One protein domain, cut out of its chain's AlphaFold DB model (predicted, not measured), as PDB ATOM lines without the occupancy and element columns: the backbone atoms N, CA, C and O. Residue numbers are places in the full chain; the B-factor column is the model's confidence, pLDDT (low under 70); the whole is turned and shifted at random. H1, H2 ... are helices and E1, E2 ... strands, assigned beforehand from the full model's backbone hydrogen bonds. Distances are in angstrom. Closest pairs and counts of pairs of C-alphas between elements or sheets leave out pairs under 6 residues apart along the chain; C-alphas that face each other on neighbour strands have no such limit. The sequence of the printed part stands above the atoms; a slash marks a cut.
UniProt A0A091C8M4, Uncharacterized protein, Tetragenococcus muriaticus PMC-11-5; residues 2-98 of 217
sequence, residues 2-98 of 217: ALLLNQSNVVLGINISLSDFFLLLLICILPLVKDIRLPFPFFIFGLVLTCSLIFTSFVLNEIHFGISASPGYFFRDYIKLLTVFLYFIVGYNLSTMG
ATOM      1  N   ALA A   2     178.478 162.458 200.765       92.25
ATOM      2  CA  ALA A   2     177.079 162.922 200.840       92.25
ATOM      3  C   ALA A   2     176.238 162.341 201.996       92.25
ATOM      4  O   ALA A   2     175.507 163.077 202.648       92.25
ATOM      5  N   LEU A   3     176.374 161.044 202.296       93.50
ATOM      6  CA  LEU A   3     175.693 160.417 203.437       93.50
ATOM      7  C   LEU A   3     176.150 161.007 204.785       93.50
ATOM      8  O   LEU A   3     175.330 161.209 205.676       93.50
ATOM      9  N   LEU A   4     177.440 161.332 204.907       94.06
ATOM     10  CA  LEU A   4     178.078 161.816 206.138       94.06
ATOM     11  C   LEU A   4     177.813 163.300 206.429       94.06
ATOM     12  O   LEU A   4     178.036 163.725 207.554       94.06
ATOM     13  N   LEU A   5     177.246 164.050 205.475       92.88
ATOM     14  CA  LEU A   5     176.738 165.413 205.708       92.88
ATOM     15  C   LEU A   5     175.616 165.453 206.762       92.88
ATOM     16  O   LEU A   5     175.259 166.514 207.262       92.88
ATOM     17  N   ASN A   6     175.045 164.292 207.091       93.69
ATOM     18  CA  ASN A   6     174.044 164.134 208.136       93.69
ATOM     19  C   ASN A   6     174.650 164.017 209.552       93.69
ATOM     20  O   ASN A   6     173.911 163.761 210.500       93.69
ATOM     21  N   GLN A   7     175.963 164.224 209.724       92.88
ATOM     22  CA  GLN A   7     176.644 164.238 211.026       92.88
ATOM     23  C   GLN A   7     177.486 165.515 211.210       92.88
ATOM     24  O   GLN A   7     178.157 165.959 210.284       92.88
ATOM     25  N   SER A   8     177.468 166.109 212.405       91.38
ATOM     26  CA  SER A   8     178.371 167.203 212.789       91.38
ATOM     27  C   SER A   8     178.491 167.298 214.309       91.38
ATOM     28  O   SER A   8     177.469 167.287 214.993       91.38
ATOM     29  N   ASN A   9     179.724 167.428 214.809       88.44
ATOM     30  CA  ASN A   9     180.047 167.646 216.221       88.44
ATOM     31  C   ASN A   9     180.872 168.930 216.425       88.44
ATOM     32  O   ASN A   9     181.655 169.307 215.556       88.44
ATOM     33  N   VAL A  10     180.701 169.625 217.554       87.31
ATOM     34  CA  VAL A  10     181.547 170.775 217.916       87.31
ATOM     35  C   VAL A  10     182.829 170.262 218.563       87.31
ATOM     36  O   VAL A  10     182.797 169.722 219.665       87.31
ATOM     37  N   VAL A  11     183.970 170.476 217.912       85.69
ATOM     38  CA  VAL A  11     185.299 170.158 218.448       85.69
ATOM     39  C   VAL A  11     186.114 171.442 218.453       85.69
ATOM     40  O   VAL A  11     186.200 172.129 217.438       85.69
ATOM     41  N   LEU A  12     186.662 171.821 219.613       82.94
ATOM     42  CA  LEU A  12     187.397 173.085 219.790       82.94
ATOM     43  C   LEU A  12     186.610 174.314 219.284       82.94
ATOM     44  O   LEU A  12     187.180 175.257 218.734       82.94
ATOM     45  N   GLY A  13     185.282 174.297 219.458       80.12
ATOM     46  CA  GLY A  13     184.347 175.347 219.035       80.12
ATOM     47  C   GLY A  13     184.150 175.498 217.519       80.12
ATOM     48  O   GLY A  13     183.516 176.461 217.086       80.12
ATOM     49  N   ILE A  14     184.660 174.561 216.719       84.12
ATOM     50  CA  ILE A  14     184.418 174.462 215.276       84.12
ATOM     51  C   ILE A  14     183.470 173.286 215.033       84.12
ATOM     52  O   ILE A  14     183.604 172.232 215.652       84.12
ATOM     53  N   ASN A  15     182.499 173.463 214.136       87.75
ATOM     54  CA  ASN A  15     181.675 172.353 213.669       87.75
ATOM     55  C   ASN A  15     182.522 171.486 212.740       87.75
ATOM     56  O   ASN A  15     182.914 171.953 211.674       87.75
ATOM     57  N   ILE A  16     182.787 170.249 213.147       88.94
ATOM     58  CA  ILE A  16     183.516 169.264 212.356       88.94
ATOM     59  C   ILE A  16     182.578 168.104 212.044       88.94
ATOM     60  O   ILE A  16     181.848 167.598 212.901       88.94
ATOM     61  N   SER A  17     182.592 167.680 210.793       92.19
ATOM     62  CA  SER A  17     181.879 166.522 210.282       92.19
ATOM     63  C   SER A  17     182.867 165.524 209.688       92.19
ATOM     64  O   SER A  17     183.915 165.894 209.159       92.19
ATOM     65  N   LEU A  18     182.511 164.240 209.692       91.81
ATOM     66  CA  LEU A  18     183.276 163.239 208.943       91.81
ATOM     67  C   LEU A  18     183.288 163.542 207.438       91.81
ATOM     68  O   LEU A  18     184.219 163.147 206.738       91.81
ATOM     69  N   SER A  19     182.286 164.260 206.920       94.00
ATOM     70  CA  SER A  19     182.301 164.737 205.537       94.00
ATOM     71  C   SER A  19     183.423 165.734 205.250       94.00
ATOM     72  O   SER A  19     183.896 165.723 204.116       94.00
ATOM     73  N   ASP A  20     183.911 166.500 206.232       93.12
ATOM     74  CA  ASP A  20     184.999 167.472 206.029       93.12
ATOM     75  C   ASP A  20     186.319 166.772 205.682       93.12
ATOM     76  O   ASP A  20     187.078 167.242 204.836       93.12
ATOM     77  N   PHE A  21     186.561 165.588 206.251       92.56
ATOM     78  CA  PHE A  21     187.707 164.755 205.877       92.56
ATOM     79  C   PHE A  21     187.644 164.342 204.397       92.56
ATOM     80  O   PHE A  21     188.611 164.491 203.650       92.56
ATOM     81  N   PHE A  22     186.477 163.874 203.942       94.25
ATOM     82  CA  PHE A  22     186.279 163.517 202.535       94.25
ATOM     83  C   PHE A  22     186.262 164.738 201.611       94.25
ATOM     84  O   PHE A  22     186.633 164.608 200.448       94.25
ATOM     85  N   LEU A  23     185.845 165.905 202.105       94.69
ATOM     86  CA  LEU A  23     185.899 167.161 201.368       94.69
ATOM     87  C   LEU A  23     187.347 167.514 201.022       94.69
ATOM     88  O   LEU A  23     187.643 167.760 199.855       94.69
ATOM     89  N   LEU A  24     188.250 167.475 202.008       92.75
ATOM     90  CA  LEU A  24     189.679 167.723 201.795       92.75
ATOM     91  C   LEU A  24     190.282 166.721 200.805       92.75
ATOM     92  O   LEU A  24     190.967 167.117 199.865       92.75
ATOM     93  N   LEU A  25     189.962 165.434 200.959       92.31
ATOM     94  CA  LEU A  25     190.409 164.393 200.034       92.31
ATOM     95  C   LEU A  25     189.915 164.650 198.599       92.31
ATOM     96  O   LEU A  25     190.688 164.527 197.652       92.31
ATOM     97  N   LEU A  26     188.657 165.065 198.421       91.44
ATOM     98  CA  LEU A  26     188.115 165.405 197.103       91.44
ATOM     99  C   LEU A  26     188.774 166.647 196.500       91.44
ATOM    100  O   LEU A  26     189.048 166.648 195.304       91.44
ATOM    101  N   ILE A  27     189.079 167.672 197.297       90.38
ATOM    102  CA  ILE A  27     189.807 168.862 196.827       90.38
ATOM    103  C   ILE A  27     191.197 168.491 196.305       90.38
ATOM    104  O   ILE A  27     191.638 169.074 195.320       90.38
ATOM    105  N   CYS A  28     191.866 167.512 196.915       89.31
ATOM    106  CA  CYS A  28     193.164 167.029 196.443       89.31
ATOM    107  C   CYS A  28     193.062 166.133 195.198       89.31
ATOM    108  O   CYS A  28     193.982 166.122 194.386       89.31
ATOM    109  N   ILE A  29     191.967 165.382 195.033       89.69
ATOM    110  CA  ILE A  29     191.789 164.427 193.923       89.69
ATOM    111  C   ILE A  29     191.243 165.091 192.659       89.69
ATOM    112  O   ILE A  29     191.712 164.800 191.562       89.69
ATOM    113  N   LEU A  30     190.266 165.988 192.788       87.44
ATOM    114  CA  LEU A  30     189.630 166.644 191.644       87.44
ATOM    115  C   LEU A  30     190.622 167.318 190.659       87.44
ATOM    116  O   LEU A  30     190.388 167.197 189.454       87.44
ATOM    117  N   PRO A  31     191.730 167.973 191.081       85.62
ATOM    118  CA  PRO A  31     192.692 168.560 190.151       85.62
ATOM    119  C   PRO A  31     193.454 167.484 189.369       85.62
ATOM    120  O   PRO A  31     193.788 167.697 188.205       85.62
ATOM    121  N   LEU A  32     193.695 166.316 189.976       85.69
ATOM    122  CA  LEU A  32     194.391 165.192 189.339       85.69
ATOM    123  C   LEU A  32     193.561 164.580 188.204       85.69
ATOM    124  O   LEU A  32     194.119 164.087 187.227       85.69
ATOM    125  N   VAL A  33     192.233 164.671 188.302       81.94
ATOM    126  CA  VAL A  33     191.284 164.239 187.262       81.94
ATOM    127  C   VAL A  33     191.129 165.304 186.152       81.94
ATOM    128  O   VAL A  33     190.438 165.071 185.169       81.94
ATOM    129  N   LYS A  34     191.821 166.456 186.254       66.31
ATOM    130  CA  LYS A  34     191.807 167.604 185.312       66.31
ATOM    131  C   LYS A  34     190.441 168.261 185.070       66.31
ATOM    132  O   LYS A  34     190.312 169.084 184.169       66.31
ATOM    133  N   ASP A  35     189.460 167.986 185.923       68.31
ATOM    134  CA  ASP A  35     188.083 168.466 185.762       68.31
ATOM    135  C   ASP A  35     187.679 169.549 186.775       68.31
ATOM    136  O   ASP A  35     186.495 169.876 186.884       68.31
ATOM    137  N   ILE A  36     188.629 170.151 187.508       77.12
ATOM    138  CA  ILE A  36     188.282 171.303 188.351       77.12
ATOM    139  C   ILE A  36     187.944 172.502 187.482       77.12
ATOM    140  O   ILE A  36     188.802 173.155 186.887       77.12
ATOM    141  N   ARG A  37     186.673 172.864 187.533       83.31
ATOM    142  CA  ARG A  37     186.148 174.157 187.137       83.31
ATOM    143  C   ARG A  37     186.008 174.994 188.394       83.31
ATOM    144  O   ARG A  37     185.180 174.710 189.262       83.31
ATOM    145  N   LEU A  38     186.832 176.031 188.498       86.25
ATOM    146  CA  LEU A  38     186.646 177.044 189.524       86.25
ATOM    147  C   LEU A  38     185.543 178.000 189.050       86.25
ATOM    148  O   LEU A  38     185.709 178.650 188.014       86.25
ATOM    149  N   PRO A  39     184.411 178.104 189.763       87.81
ATOM    150  CA  PRO A  39     183.331 178.990 189.359       87.81
ATOM    151  C   PRO A  39     183.724 180.446 189.670       87.81
ATOM    152  O   PRO A  39     183.432 180.972 190.743       87.81
ATOM    153  N   PHE A  40     184.420 181.087 188.723       89.81
ATOM    154  CA  PHE A  40     185.120 182.365 188.916       89.81
ATOM    155  C   PHE A  40     184.275 183.478 189.566       89.81
ATOM    156  O   PHE A  40     184.770 184.084 190.514       89.81
ATOM    157  N   PRO A  41     182.997 183.715 189.191       91.81
ATOM    158  CA  PRO A  41     182.182 184.736 189.858       91.81
ATOM    159  C   PRO A  41     182.028 184.501 191.367       91.81
ATOM    160  O   PRO A  41     182.104 185.432 192.163       91.81
ATOM    161  N   PHE A  42     181.863 183.242 191.774       91.38
ATOM    162  CA  PHE A  42     181.719 182.873 193.181       91.38
ATOM    163  C   PHE A  42     183.058 182.909 193.916       91.38
ATOM    164  O   PHE A  42     183.092 183.212 195.104       91.38
ATOM    165  N   PHE A  43     184.160 182.644 193.215       91.38
ATOM    166  CA  PHE A  43     185.501 182.835 193.758       91.38
ATOM    167  C   PHE A  43     185.795 184.304 194.059       91.38
ATOM    168  O   PHE A  43     186.216 184.622 195.169       91.38
ATOM    169  N   ILE A  44     185.475 185.209 193.129       94.62
ATOM    170  CA  ILE A  44     185.574 186.652 193.370       94.62
ATOM    171  C   ILE A  44     184.662 187.078 194.524       94.62
ATOM    172  O   ILE A  44     185.104 187.808 195.407       94.62
ATOM    173  N   PHE A  45     183.423 186.576 194.580       93.62
ATOM    174  CA  PHE A  45     182.535 186.822 195.719       93.62
ATOM    175  C   PHE A  45     183.160 186.370 197.050       93.62
ATOM    176  O   PHE A  45     183.140 187.124 198.020       93.62
ATOM    177  N   GLY A  46     183.762 185.177 197.097       92.81
ATOM    178  CA  GLY A  46     184.453 184.668 198.284       92.81
ATOM    179  C   GLY A  46     185.643 185.534 198.711       92.81
ATOM    180  O   GLY A  46     185.843 185.753 199.908       92.81
ATOM    181  N   LEU A  47     186.398 186.081 197.751       94.38
ATOM    182  CA  LEU A  47     187.482 187.032 198.023       94.38
ATOM    183  C   LEU A  47     186.950 188.343 198.600       94.38
ATOM    184  O   LEU A  47     187.418 188.772 199.651       94.38
ATOM    185  N   VAL A  48     185.938 188.943 197.967       96.25
ATOM    186  CA  VAL A  48     185.301 190.176 198.460       96.25
ATOM    187  C   VAL A  48     184.750 189.967 199.868       96.25
ATOM    188  O   VAL A  48     184.979 190.797 200.745       96.25
ATOM    189  N   LEU A  49     184.087 188.836 200.114       95.12
ATOM    190  CA  LEU A  49     183.565 188.488 201.431       95.12
ATOM    191  C   LEU A  49     184.691 188.350 202.464       95.12
ATOM    192  O   LEU A  49     184.586 188.907 203.553       95.12
ATOM    193  N   THR A  50     185.792 187.683 202.113       95.31
ATOM    194  CA  THR A  50     186.976 187.557 202.980       95.31
ATOM    195  C   THR A  50     187.568 188.926 203.318       95.31
ATOM    196  O   THR A  50     187.783 189.224 204.492       95.31
ATOM    197  N   CYS A  51     187.779 189.785 202.317       95.75
ATOM    198  CA  CYS A  51     188.275 191.145 202.524       95.75
ATOM    199  C   CYS A  51     187.326 191.961 203.406       95.75
ATOM    200  O   CYS A  51     187.782 192.636 204.325       95.75
ATOM    201  N   SER A  52     186.013 191.860 203.165       95.12
ATOM    202  CA  SER A  52     185.006 192.555 203.965       95.12
ATOM    203  C   SER A  52     185.037 192.113 205.424       95.12
ATOM    204  O   SER A  52     185.010 192.968 206.297       95.12
ATOM    205  N   LEU A  53     185.195 190.811 205.692       93.75
ATOM    206  CA  LEU A  53     185.264 190.268 207.048       93.75
ATOM    207  C   LEU A  53     186.514 190.739 207.783       93.75
ATOM    208  O   LEU A  53     186.408 191.214 208.909       93.75
ATOM    209  N   ILE A  54     187.683 190.659 207.141       93.62
ATOM    210  CA  ILE A  54     188.940 191.156 207.719       93.62
ATOM    211  C   ILE A  54     188.807 192.650 208.040       93.62
ATOM    212  O   ILE A  54     189.120 193.072 209.151       93.62
ATOM    213  N   PHE A  55     188.285 193.436 207.094       94.12
ATOM    214  CA  PHE A  55     188.087 194.870 207.268       94.12
ATOM    215  C   PHE A  55     187.106 195.183 208.406       94.12
ATOM    216  O   PHE A  55     187.413 195.984 209.286       94.12
ATOM    217  N   THR A  56     185.948 194.524 208.453       92.94
ATOM    218  CA  THR A  56     184.959 194.761 209.512       92.94
ATOM    219  C   THR A  56     185.482 194.350 210.883       92.94
ATOM    220  O   THR A  56     185.303 195.084 211.851       92.94
ATOM    221  N   SER A  57     186.153 193.198 210.971       92.12
ATOM    222  CA  SER A  57     186.593 192.633 212.244       92.12
ATOM    223  C   SER A  57     187.769 193.392 212.846       92.12
ATOM    224  O   SER A  57     187.758 193.624 214.049       92.12
ATOM    225  N   PHE A  58     188.763 193.780 212.045       92.38
ATOM    226  CA  PHE A  58     190.004 194.368 212.565       92.38
ATOM    227  C   PHE A  58     190.120 195.879 212.368       92.38
ATOM    228  O   PHE A  58     190.919 196.502 213.056       92.38
ATOM    229  N   VAL A  59     189.355 196.476 211.448       92.94
ATOM    230  CA  VAL A  59     189.446 197.917 211.158       92.94
ATOM    231  C   VAL A  59     188.212 198.651 211.667       92.94
ATOM    232  O   VAL A  59     188.330 199.505 212.540       92.94
ATOM    233  N   LEU A  60     187.016 198.311 211.171       92.88
ATOM    234  CA  LEU A  60     185.801 199.041 211.562       92.88
ATOM    235  C   LEU A  60     185.468 198.872 213.045       92.88
ATOM    236  O   LEU A  60     185.115 199.858 213.689       92.88
ATOM    237  N   ASN A  61     185.589 197.657 213.589       90.50
ATOM    238  CA  ASN A  61     185.290 197.420 215.001       90.50
ATOM    239  C   ASN A  61     186.214 198.194 215.947       90.50
ATOM    240  O   ASN A  61     185.743 198.736 216.947       90.50
ATOM    241  N   GLU A  62     187.494 198.298 215.599       89.94
ATOM    242  CA  GLU A  62     188.467 199.058 216.383       89.94
ATOM    243  C   GLU A  62     188.161 200.562 216.319       89.94
ATOM    244  O   GLU A  62     188.063 201.218 217.350       89.94
ATOM    245  N   ILE A  63     187.922 201.101 215.116       92.75
ATOM    246  CA  ILE A  63     187.678 202.539 214.911       92.75
ATOM    247  C   ILE A  63     186.358 202.996 215.548       92.75
ATOM    248  O   ILE A  63     186.314 204.062 216.159       92.75
ATOM    249  N   HIS A  64     185.274 202.234 215.380       91.94
ATOM    250  CA  HIS A  64     183.932 202.679 215.779       91.94
ATOM    251  C   HIS A  64     183.502 202.219 217.166       91.94
ATOM    252  O   HIS A  64     182.745 202.931 217.824       91.94
ATOM    253  N   PHE A  65     183.939 201.037 217.601       92.19
ATOM    254  CA  PHE A  65     183.496 200.459 218.868       92.19
ATOM    255  C   PHE A  65     184.623 200.371 219.903       92.19
ATOM    256  O   PHE A  65     184.328 200.117 221.068       92.19
ATOM    257  N   GLY A  66     185.887 200.588 219.515       89.69
ATOM    258  CA  GLY A  66     187.040 200.413 220.406       89.69
ATOM    259  C   GLY A  66     187.203 198.965 220.882       89.69
ATOM    260  O   GLY A  66     187.746 198.725 221.960       89.69
ATOM    261  N   ILE A  67     186.662 198.004 220.124       88.94
ATOM    262  CA  ILE A  67     186.697 196.579 220.455       88.94
ATOM    263  C   ILE A  67     187.661 195.892 219.495       88.94
ATOM    264  O   ILE A  67     187.342 195.702 218.318       88.94
ATOM    265  N   SER A  68     188.785 195.428 220.033       83.31
ATOM    266  CA  SER A  68     189.734 194.628 219.269       83.31
ATOM    267  C   SER A  68     189.197 193.217 219.051       83.31
ATOM    268  O   SER A  68     188.814 192.499 219.981       83.31
ATOM    269  N   ALA A  69     189.156 192.790 217.789       84.25
ATOM    270  CA  ALA A  69     188.819 191.413 217.472       84.25
ATOM    271  C   ALA A  69     189.934 190.480 217.953       84.25
ATOM    272  O   ALA A  69     191.094 190.609 217.564       84.25
ATOM    273  N   SER A  70     189.570 189.484 218.759       90.38
ATOM    274  CA  SER A  70     190.502 188.422 219.123       90.38
ATOM    275  C   SER A  70     190.767 187.520 217.904       90.38
ATOM    276  O   SER A  70     189.820 186.922 217.369       90.38
ATOM    277  N   PRO A  71     192.036 187.366 217.469       89.38
ATOM    278  CA  PRO A  71     192.378 186.578 216.285       89.38
ATOM    279  C   PRO A  71     191.873 185.134 216.351       89.38
ATOM    280  O   PRO A  71     191.447 184.579 215.341       89.38
ATOM    281  N   GLY A  72     191.857 184.525 217.542       90.19
ATOM    282  CA  GLY A  72     191.396 183.147 217.723       90.19
ATOM    283  C   GLY A  72     189.920 182.950 217.362       90.19
ATOM    284  O   GLY A  72     189.574 181.975 216.692       90.19
ATOM    285  N   TYR A  73     189.049 183.887 217.752       88.31
ATOM    286  CA  TYR A  73     187.632 183.837 217.378       88.31
ATOM    287  C   TYR A  73     187.439 184.125 215.889       88.31
ATOM    288  O   TYR A  73     186.681 183.411 215.233       88.31
ATOM    289  N   PHE A  74     188.195 185.083 215.338       91.69
ATOM    290  CA  PHE A  74     188.179 185.363 213.903       91.69
ATOM    291  C   PHE A  74     188.522 184.117 213.080       91.69
ATOM    292  O   PHE A  74     187.752 183.737 212.202       91.69
ATOM    293  N   PHE A  75     189.626 183.425 213.385       91.44
ATOM    294  CA  PHE A  75     190.012 182.215 212.651       91.44
ATOM    295  C   PHE A  75     188.983 181.093 212.794       91.44
ATOM    296  O   PHE A  75     188.678 180.419 211.811       91.44
ATOM    297  N   ARG A  76     188.403 180.906 213.985       89.94
ATOM    298  CA  ARG A  76     187.345 179.909 214.213       89.94
ATOM    299  C   ARG A  76     186.130 180.156 213.313       89.94
ATOM    300  O   ARG A  76     185.590 179.200 212.757       89.94
ATOM    301  N   ASP A  77     185.699 181.404 213.167       88.88
ATOM    302  CA  ASP A  77     184.556 181.746 212.316       88.88
ATOM    303  C   ASP A  77     184.924 181.767 210.830       88.88
ATOM    304  O   ASP A  77     184.147 181.299 209.993       88.88
ATOM    305  N   TYR A  78     186.143 182.188 210.496       92.38
ATOM    306  CA  TYR A  78     186.658 182.142 209.133       92.38
ATOM    307  C   TYR A  78     186.772 180.707 208.604       92.38
ATOM    308  O   TYR A  78     186.401 180.452 207.462       92.38
ATOM    309  N   ILE A  79     187.184 179.743 209.437       91.94
ATOM    310  CA  ILE A  79     187.203 178.318 209.068       91.94
ATOM    311  C   ILE A  79     185.799 177.835 208.685       91.94
ATOM    312  O   ILE A  79     185.661 177.119 207.698       91.94
ATOM    313  N   LYS A  80     184.743 178.251 209.399       89.94
ATOM    314  CA  LYS A  80     183.360 177.877 209.041       89.94
ATOM    315  C   LYS A  80     183.000 178.393 207.649       89.94
ATOM    316  O   LYS A  80     182.439 177.644 206.849       89.94
ATOM    317  N   LEU A  81     183.343 179.648 207.352       92.00
ATOM    318  CA  LEU A  81     183.112 180.233 206.033       92.00
ATOM    319  C   LEU A  81     183.908 179.503 204.946       92.00
ATOM    320  O   LEU A  81     183.350 179.156 203.903       92.00
ATOM    321  N   LEU A  82     185.192 179.245 205.199       93.00
ATOM    322  CA  LEU A  82     186.071 178.540 204.275       93.00
ATOM    323  C   LEU A  82     185.520 177.146 203.962       93.00
ATOM    324  O   LEU A  82     185.402 176.790 202.795       93.00
ATOM    325  N   THR A  83     185.094 176.389 204.975       92.50
ATOM    326  CA  THR A  83     184.475 175.069 204.798       92.50
ATOM    327  C   THR A  83     183.231 175.140 203.913       92.50
ATOM    328  O   THR A  83     183.091 174.332 202.995       92.50
ATOM    329  N   VAL A  84     182.348 176.128 204.108       92.25
ATOM    330  CA  VAL A  84     181.169 176.330 203.241       92.25
ATOM    331  C   VAL A  84     181.586 176.604 201.795       92.25
ATOM    332  O   VAL A  84     181.030 176.014 200.865       92.25
ATOM    333  N   PHE A  85     182.586 177.461 201.594       93.19
ATOM    334  CA  PHE A  85     183.095 177.785 200.265       93.19
ATOM    335  C   PHE A  85     183.735 176.569 199.573       93.19
ATOM    336  O   PHE A  85     183.502 176.321 198.389       93.19
ATOM    337  N   LEU A  86     184.465 175.746 200.325       92.75
ATOM    338  CA  LEU A  86     185.040 174.490 199.849       92.75
ATOM    339  C   LEU A  86     183.959 173.472 199.452       92.75
ATOM    340  O   LEU A  86     184.034 172.896 198.363       92.75
ATOM    341  N   TYR A  87     182.918 173.291 200.273       94.06
ATOM    342  CA  TYR A  87     181.761 172.464 199.909       94.06
ATOM    343  C   TYR A  87     181.075 172.961 198.641       94.06
ATOM    344  O   TYR A  87     180.658 172.145 197.819       94.06
ATOM    345  N   PHE A  88     180.973 174.279 198.458       93.50
ATOM    346  CA  PHE A  88     180.414 174.858 197.243       93.50
ATOM    347  C   PHE A  88     181.258 174.517 196.007       93.50
ATOM    348  O   PHE A  88     180.698 174.054 195.015       93.50
ATOM    349  N   ILE A  89     182.586 174.668 196.062       91.88
ATOM    350  CA  ILE A  89     183.477 174.312 194.941       91.88
ATOM    351  C   ILE A  89     183.347 172.827 194.598       91.88
ATOM    352  O   ILE A  89     183.155 172.479 193.431       91.88
ATOM    353  N   VAL A  90     183.424 171.943 195.595       92.94
ATOM    354  CA  VAL A  90     183.309 170.497 195.367       92.94
ATOM    355  C   VAL A  90     181.921 170.145 194.837       92.94
ATOM    356  O   VAL A  90     181.806 169.418 193.852       92.94
ATOM    357  N   GLY A  91     180.861 170.703 195.420       93.06
ATOM    358  CA  GLY A  91     179.485 170.499 194.967       93.06
ATOM    359  C   GLY A  91     179.249 170.976 193.533       93.06
ATOM    360  O   GLY A  91     178.609 170.268 192.755       93.06
ATOM    361  N   TYR A  92     179.806 172.130 193.156       92.69
ATOM    362  CA  TYR A  92     179.758 172.653 191.791       92.69
ATOM    363  C   TYR A  92     180.413 171.681 190.805       92.69
ATOM    364  O   TYR A  92     179.788 171.285 189.823       92.69
ATOM    365  N   ASN A  93     181.629 171.226 191.111       92.00
ATOM    366  CA  ASN A  93     182.376 170.311 190.251       92.00
ATOM    367  C   ASN A  93     181.677 168.955 190.096       92.00
ATOM    368  O   ASN A  93     181.432 168.505 188.975       92.00
ATOM    369  N   LEU A  94     181.242 168.346 191.202       92.06
ATOM    370  CA  LEU A  94     180.487 167.093 191.155       92.06
ATOM    371  C   LEU A  94     179.160 167.246 190.388       92.06
ATOM    372  O   LEU A  94     178.731 166.323 189.696       92.06
ATOM    373  N   SER A  95     178.514 168.413 190.469       91.69
ATOM    374  CA  SER A  95     177.316 168.713 189.679       91.69
ATOM    375  C   SER A  95     177.625 168.786 188.182       91.69
ATOM    376  O   SER A  95     176.908 168.181 187.385       91.69
ATOM    377  N   THR A  96     178.724 169.441 187.789       89.88
ATOM    378  CA  THR A  96     179.152 169.499 186.378       89.88
ATOM    379  C   THR A  96     179.541 168.135 185.807       89.88
ATOM    380  O   THR A  96     179.387 167.922 184.608       89.88
ATOM    381  N   MET A  97     179.946 167.190 186.659       90.88
ATOM    382  CA  MET A  97     180.192 165.785 186.304       90.88
ATOM    383  C   MET A  97     178.906 164.940 186.221       90.88
ATOM    384  O   MET A  97     178.966 163.735 185.993       90.88
ATOM    385  N   GLY A  98     177.727 165.529 186.449       91.62
ATOM    386  CA  GLY A  98     176.442 164.822 186.413       91.62
ATOM    387  C   GLY A  98     176.106 164.020 187.677       91.62
ATOM    388  O   GLY A  98     175.053 163.381 187.729       91.62
TER     389      GLY A  98
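This is residues 2 to 98 of the 217 residues of an uncharacterized protein of Tetragenococcus muriaticus PMC-11-5 (UniProt A0A091C8M4). Two long helices, H3 and H4, run opposite ways with a loose gap between them; on the other side of H4, H2 crosses it and the small hairpin E1 E2 packs on it. The printed part has 97 residues, mostly helix, in order H1 E1 E2 H2 H3 H4, with an antiparallel sheet E1 - E2. It is loose, radius of gyration of the C-alphas 16.1 A, spanning 50 by 31 by 19 A.

H1, residues 2 to 6, begins at C-alpha 2 (177.079, 162.922, 200.840). E1 is residues 9 to 11, E2 14 to 16. H2, residues 18 to 29, is 17.3 A long; H3, residues 40 to 65, 35.0 A, with a kink of 32 degrees near residue 56; H4, residues 71 to 96, 36.9 A, ending at C-alpha 96 (179.152, 169.499, 186.378).

H1 touches H2 at residues 18 to 19 alone, closest C-alphas Leu 4 and Ser 19, 5.2 A. In the hairpin E1 E2, N 9 and O 16 are within hydrogen-bond range, 2.9 A. The closest C-alphas of E2 and H4 are Ile 14 and Arg 76, 6.3 A. H2 touches H4 at residues 83 to 90 alone, the same way at a steep tilt of 63 degrees, closest C-alphas Ile 27 and Val 90, 6.9 A. H3 and H4 are close but not clearly touching, closest C-alphas Gly 46 and Phe 85, 7.3 A, at a shallow tilt of 14 degrees, opposite ways. O i to N i+4 pairs within range number 0 of 1 in H1, with 2 of 2 for i+3, 7 of 8 in H2, 19 of 22 in H3 and 21 of 22 in H4.

The farthest C-alphas, Gly 66 and Gly 98, are 50.3 A apart. The printed part has no cut and no long link; pLDDT is under 70 at residues 34 to 35.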